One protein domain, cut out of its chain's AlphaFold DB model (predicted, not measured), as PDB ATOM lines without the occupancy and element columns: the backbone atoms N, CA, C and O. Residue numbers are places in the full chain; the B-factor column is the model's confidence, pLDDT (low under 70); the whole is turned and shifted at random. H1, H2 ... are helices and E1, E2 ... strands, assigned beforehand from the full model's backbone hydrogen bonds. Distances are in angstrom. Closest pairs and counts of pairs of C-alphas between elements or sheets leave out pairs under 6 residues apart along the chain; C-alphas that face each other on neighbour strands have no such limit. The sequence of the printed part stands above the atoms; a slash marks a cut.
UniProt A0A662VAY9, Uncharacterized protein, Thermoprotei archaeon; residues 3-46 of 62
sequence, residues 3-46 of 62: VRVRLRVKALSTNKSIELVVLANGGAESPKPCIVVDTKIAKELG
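AT A GLANCE: This is residues 3 to 46 of the 62 residues of an uncharacterized protein of Thermoprotei archaeon (UniProt A0A662VAY9). The model is a long two-stranded antiparallel hairpin, E1 and E2, whose chain then leaves the far end of E2 in a wide loop and folds back to a short helix, H1, near the beginning of E2. The loop, residues 25 to 38, has no named element, and its residues 26 to 34 stick out from the rest. The printed part has 44 residues with two named strands and one named helix, in the order E1, E2, H1; the sheet has the order E1, E2 and the class is mixed, helices and strands. The whole is only just loose, close to compact, with a radius of gyration of the C-alphas of 11.4 A, and spans 30 by 22 by 17 A.

HOW THE PARTS SIT: Strand E1, residues 3 to 10, and strand E2, residues 17 to 24, are antiparallel neighbours and form a hairpin. The angle between their N-to-C directions is 157 degrees. C-alphas 3 and 24 face each other at 5.1 A, and C-alphas 10 and 17 at 4.2 A. Across the pair, N 3 and O 24 are within hydrogen-bond range at 3.0 A, and so are N 20 and O 7 at 2.8 A. E2 bends by 55 degrees at residue 21. Helix H1, residues 39 to 44, has one pair of C-alphas within 8 A of E2, those of Ile 18 and Glu 44, 7.9 A apart. The centres of E2 and H1 are 13.1 A apart. E1 and H1 are apart. In H1 every O i to N i+4 pair is within hydrogen-bond range.

IN THESE COORDINATES: E1 begins at C-alpha 3, at (177.615, 185.209, 174.283), and runs from Val 3 to Lys 10 over 21.3 A. E2 runs from Ser 17, with its C-alpha at (161.501, 188.576, 188.990), to Ala 24 over 20.0 A. H1 runs from Thr 39 to Glu 44 over 8.7 A and ends at C-alpha 44, at (164.181, 183.803, 195.464).

THE WHOLE: The two C-alphas farthest apart are those of Thr 14 and Gly 27, at 30.9 A. The C-alphas of Val 3 and Gly 46, the first and last printed residues, are 28.0 A apart. The link from E1 to E2 is short, with 6 residues, and the link from E2 to H1 is long, with 14 residues. Residues 26 to 34 stand free; without them the body has 35 residues and spans 29 by 17 by 11 A. The printed part has no cut. The mean pLDDT of the printed part is 91.1, and no printed residue is under 70.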
ATOM      1  N   VAL A   3     178.294 183.913 174.155       91.75
ATOM      2  CA  VAL A   3     177.615 185.209 174.283       91.75
ATOM      3  C   VAL A   3     177.236 185.428 175.741       91.75
ATOM      4  O   VAL A   3     176.584 184.586 176.355       91.75
ATOM      5  N   ARG A   4     177.640 186.567 176.311       93.81
ATOM      6  CA  ARG A   4     177.211 186.982 177.651       93.81
ATOM      7  C   ARG A   4     175.860 187.678 177.540       93.81
ATOM      8  O   ARG A   4     175.766 188.738 176.927       93.81
ATOM      9  N   VAL A   5     174.832 187.097 178.146       92.62
ATOM     10  CA  VAL A   5     173.452 187.587 178.057       92.62
ATOM     11  C   VAL A   5     172.973 188.004 179.444       92.62
ATOM     12  O   VAL A   5     173.175 187.282 180.420       92.62
ATOM     13  N   ARG A   6     172.336 189.177 179.536       96.00
ATOM     14  CA  ARG A   6     171.558 189.576 180.717       96.00
ATOM     15  C   ARG A   6     170.106 189.179 180.477       96.00
ATOM     16  O   ARG A   6     169.509 189.617 179.499       96.00
ATOM     17  N   LEU A   7     169.560 188.344 181.350       94.25
ATOM     18  CA  LEU A   7     168.191 187.847 181.283       94.25
ATOM     19  C   LEU A   7     167.396 188.397 182.459       94.25
ATOM     20  O   LEU A   7     167.841 188.310 183.601       94.25
ATOM     21  N   ARG A   8     166.189 188.897 182.198       95.75
ATOM     22  CA  ARG A   8     165.199 189.138 183.247       95.75
ATOM     23  C   ARG A   8     164.213 187.979 183.251       95.75
ATOM     24  O   ARG A   8     163.442 187.821 182.309       95.75
ATOM     25  N   VAL A   9     164.234 187.182 184.312       95.12
ATOM     26  CA  VAL A   9     163.335 186.035 184.483       95.12
ATOM     27  C   VAL A   9     162.213 186.441 185.420       95.12
ATOM     28  O   VAL A   9     162.471 186.966 186.502       95.12
ATOM     29  N   LYS A  10     160.965 186.208 185.011       96.06
ATOM     30  CA  LYS A  10     159.775 186.464 185.825       96.06
ATOM     31  C   LYS A  10     159.009 185.163 186.036       96.06
ATOM     32  O   LYS A  10     158.534 184.564 185.076       96.06
ATOM     33  N   ALA A  11     158.870 184.751 187.290       94.12
ATOM     34  CA  ALA A  11     158.009 183.640 187.661       94.12
ATOM     35  C   ALA A  11     156.552 184.116 187.640       94.12
ATOM     36  O   ALA A  11     156.166 185.005 188.399       94.12
ATOM     37  N   LEU A  12     155.738 183.548 186.748       92.69
ATOM     38  CA  LEU A  12     154.347 183.977 186.572       92.69
ATOM     39  C   LEU A  12     153.473 183.637 187.786       92.69
ATOM     40  O   LEU A  12     152.635 184.445 188.169       92.69
ATOM     41  N   SER A  13     153.708 182.488 188.424       91.81
ATOM     42  CA  SER A  13     152.943 182.023 189.589       91.81
ATOM     43  C   SER A  13     153.131 182.890 190.836       91.81
ATOM     44  O   SER A  13     152.217 183.005 191.644       91.81
ATOM     45  N   THR A  14     154.303 183.506 191.000       94.44
ATOM     46  CA  THR A  14     154.652 184.310 192.185       94.44
ATOM     47  C   THR A  14     154.787 185.798 191.878       94.44
ATOM     48  O   THR A  14     154.985 186.599 192.790       94.44
ATOM     49  N   ASN A  15     154.724 186.176 190.597       96.19
ATOM     50  CA  ASN A  15     154.983 187.518 190.070       96.19
ATOM     51  C   ASN A  15     156.388 188.074 190.403       96.19
ATOM     52  O   ASN A  15     156.678 189.236 190.110       96.19
ATOM     53  N   LYS A  16     157.276 187.255 190.986       97.19
ATOM     54  CA  LYS A  16     158.647 187.636 191.333       97.19
ATOM     55  C   LYS A  16     159.530 187.636 190.094       97.19
ATOM     56  O   LYS A  16     159.342 186.833 189.181       97.19
ATOM     57  N   SER A  17     160.521 188.521 190.073       97.56
ATOM     58  CA  SER A  17     161.501 188.576 188.990       97.56
ATOM     59  C   SER A  17     162.923 188.711 189.503       97.56
ATOM     60  O   SER A  17     163.139 189.362 190.521       97.56
ATOM     61  N   ILE A  18     163.871 188.165 188.748       96.94
ATOM     62  CA  ILE A  18     165.308 188.251 189.004       96.94
ATOM     63  C   ILE A  18     166.046 188.608 187.709       96.94
ATOM     64  O   ILE A  18     165.628 188.209 186.618       96.94
ATOM     65  N   GLU A  19     167.130 189.372 187.822       97.00
ATOM     66  CA  GLU A  19     168.091 189.535 186.730       97.00
ATOM     67  C   GLU A  19     169.219 188.516 186.872       97.00
ATOM     68  O   GLU A  19     169.847 188.411 187.924       97.00
ATOM     69  N   LEU A  20     169.500 187.790 185.795       94.19
ATOM     70  CA  LEU A  20     170.582 186.820 185.707       94.19
ATOM     71  C   LEU A  20     171.559 187.246 184.620       94.19
ATOM     72  O   LEU A  20     171.168 187.752 183.569       94.19
ATOM     73  N   VAL A  21     172.841 186.992 184.854       93.06
ATOM     74  CA  VAL A  21     173.861 187.091 183.814       93.06
ATOM     75  C   VAL A  21     174.364 185.690 183.524       93.06
ATOM     76  O   VAL A  21     174.901 185.037 184.414       93.06
ATOM     77  N   VAL A  22     174.183 185.240 182.286       89.56
ATOM     78  CA  VAL A  22     174.517 183.877 181.862       89.56
ATOM     79  C   VAL A  22     175.440 183.893 180.649       89.56
ATOM     80  O   VAL A  22     175.511 184.877 179.906       89.56
ATOM     81  N   LEU A  23     176.157 182.788 180.451       88.81
ATOM     82  CA  LEU A  23     176.923 182.530 179.238       88.81
ATOM     83  C   LEU A  23     176.118 181.574 178.360       88.81
ATOM     84  O   LEU A  23     175.956 180.408 178.704       88.81
ATOM     85  N   ALA A  24     175.625 182.070 177.230       84.00
ATOM     86  CA  ALA A  24     175.005 181.242 176.209       84.00
ATOM     87  C   ALA A  24     176.103 180.638 175.321       84.00
ATOM     88  O   ALA A  24     176.878 181.367 174.687       84.00
ATOM     89  N   ASN A  25     176.193 179.310 175.305       84.44
ATOM     90  CA  ASN A  25     177.086 178.541 174.443       84.44
ATOM     91  C   ASN A  25     176.398 177.245 173.989       84.44
ATOM     92  O   ASN A  25     175.465 176.794 174.639       84.44
ATOM     93  N   GLY A  26     176.864 176.653 172.886       80.12
ATOM     94  CA  GLY A  26     176.345 175.374 172.371       80.12
ATOM     95  C   GLY A  26     176.834 174.136 173.134       80.12
ATOM     96  O   GLY A  26     176.761 173.037 172.614       80.12
ATOM     97  N   GLY A  27     177.412 174.298 174.327       80.31
ATOM     98  CA  GLY A  27     177.869 173.188 175.169       80.31
ATOM     99  C   GLY A  27     176.774 172.609 176.069       80.31
ATOM    100  O   GLY A  27     177.013 171.605 176.733       80.31
ATOM    101  N   ALA A  28     175.595 173.235 176.113       77.56
ATOM    102  CA  ALA A  28     174.421 172.736 176.816       77.56
ATOM    103  C   ALA A  28     173.177 172.991 175.961       77.56
ATOM    104  O   ALA A  28     172.791 174.139 175.736       77.56
ATOM    105  N   GLU A  29     172.556 171.913 175.495       80.56
ATOM    106  CA  GLU A  29     171.336 171.939 174.693       80.56
ATOM    107  C   GLU A  29     170.230 171.169 175.413       80.56
ATOM    108  O   GLU A  29     170.492 170.234 176.169       80.56
ATOM    109  N   SER A  30     168.982 171.569 175.188       81.94
ATOM    110  CA  SER A  30     167.807 170.892 175.730       81.94
ATOM    111  C   SER A  30     166.751 170.708 174.637       81.94
ATOM    112  O   SER A  30     166.596 171.592 173.793       81.94
ATOM    113  N   PRO A  31     165.954 169.619 174.660       84.38
ATOM    114  CA  PRO A  31     164.914 169.377 173.651       84.38
ATOM    115  C   PRO A  31     163.838 170.470 173.566       84.38
ATOM    116  O   PRO A  31     163.147 170.597 172.559       84.38
ATOM    117  N   LYS A  32     163.668 171.247 174.641       85.31
ATOM    118  CA  LYS A  32     162.766 172.401 174.722       85.31
ATOM    119  C   LYS A  32     163.478 173.577 175.390       85.31
ATOM    120  O   LYS A  32     164.339 173.323 176.234       85.31
ATOM    121  N   PRO A  33     163.107 174.839 175.100       83.12
ATOM    122  CA  PRO A  33     163.669 175.994 175.793       83.12
ATOM    123  C   PRO A  33     163.487 175.869 177.309       83.12
ATOM    124  O   PRO A  33     162.362 175.741 177.797       83.12
ATOM    125  N   CYS A  34     164.584 175.890 178.060       85.94
ATOM    126  CA  CYS A  34     164.548 175.843 179.515       85.94
ATOM    127  C   CYS A  34     165.597 176.777 180.125       85.94
ATOM    128  O   CYS A  34     166.583 177.147 179.488       85.94
ATOM    129  N   ILE A  35     165.356 177.182 181.372       87.44
ATOM    130  CA  ILE A  35     166.322 177.912 182.191       87.44
ATOM    131  C   ILE A  35     166.615 177.029 183.393       87.44
ATOM    132  O   ILE A  35     165.729 176.774 184.209       87.44
ATOM    133  N   VAL A  36     167.852 176.554 183.492       87.69
ATOM    134  CA  VAL A  36     168.316 175.797 184.652       87.69
ATOM    135  C   VAL A  36     168.844 176.788 185.681       87.69
ATOM    136  O   VAL A  36     169.701 177.617 185.375       87.69
ATOM    137  N   VAL A  37     168.312 176.717 186.896       90.06
ATOM    138  CA  VAL A  37     168.719 177.564 188.018       90.06
ATOM    139  C   VAL A  37     169.005 176.700 189.235       90.06
ATOM    140  O   VAL A  37     168.433 175.620 189.390       90.06
ATOM    141  N   ASP A  38     169.882 177.176 190.112       92.62
ATOM    142  CA  ASP A  38     170.113 176.520 191.392       92.62
ATOM    143  C   ASP A  38     168.937 176.728 192.368       92.62
ATOM    144  O   ASP A  38     168.027 177.543 192.164       92.62
ATOM    145  N   THR A  39     168.960 175.985 193.475       95.12
ATOM    146  CA  THR A  39     167.918 176.054 194.505       95.12
ATOM    147  C   THR A  39     167.819 177.436 195.160       95.12
ATOM    148  O   THR A  39     166.744 177.804 195.634       95.12
ATOM    149  N   LYS A  40     168.904 178.220 195.213       96.06
ATOM    150  CA  LYS A  40     168.884 179.565 195.805       96.06
ATOM    151  C   LYS A  40     168.058 180.509 194.929       96.06
ATOM    152  O   LYS A  40     167.125 181.129 195.437       96.06
ATOM    153  N   ILE A  41     168.323 180.539 193.624       95.81
ATOM    154  CA  ILE A  41     167.545 181.324 192.655       95.81
ATOM    155  C   ILE A  41     166.085 180.850 192.632       95.81
ATOM    156  O   ILE A  41     165.163 181.670 192.642       95.81
ATOM    157  N   ALA A  42     165.850 179.534 192.669       95.19
ATOM    158  CA  ALA A  42     164.494 178.987 192.729       95.19
ATOM    159  C   ALA A  42     163.726 179.458 193.982       95.19
ATOM    160  O   ALA A  42     162.549 179.811 193.882       95.19
ATOM    161  N   LYS A  43     164.382 179.527 195.152       95.88
ATOM    162  CA  LYS A  43     163.799 180.083 196.390       95.88
ATOM    163  C   LYS A  43     163.491 181.576 196.264       95.88
ATOM    164  O   LYS A  43     162.403 181.997 196.654       95.88
ATOM    165  N   GLU A  44     164.401 182.365 195.692       96.25
ATOM    166  CA  GLU A  44     164.181 183.803 195.464       96.25
ATOM    167  C   GLU A  44     162.959 184.046 194.568       96.25
ATOM    168  O   GLU A  44     162.111 184.885 194.885       96.25
ATOM    169  N   LEU A  45     162.793 183.230 193.523       95.56
ATOM    170  CA  LEU A  45     161.621 183.242 192.644       95.56
ATOM    171  C   LEU A  45     160.354 182.641 193.277       95.56
ATOM    172  O   LEU A  45     159.272 182.770 192.706       95.56
ATOM    173  N   GLY A  46     160.445 182.020 194.457       95.12
ATOM    174  CA  GLY A  46     159.324 181.337 195.111       95.12
ATOM    175  C   GLY A  46     158.860 180.069 194.382       95.12
ATOM    176  O   GLY A  46     157.707 179.679 194.518       95.12
TER     177      GLY A  46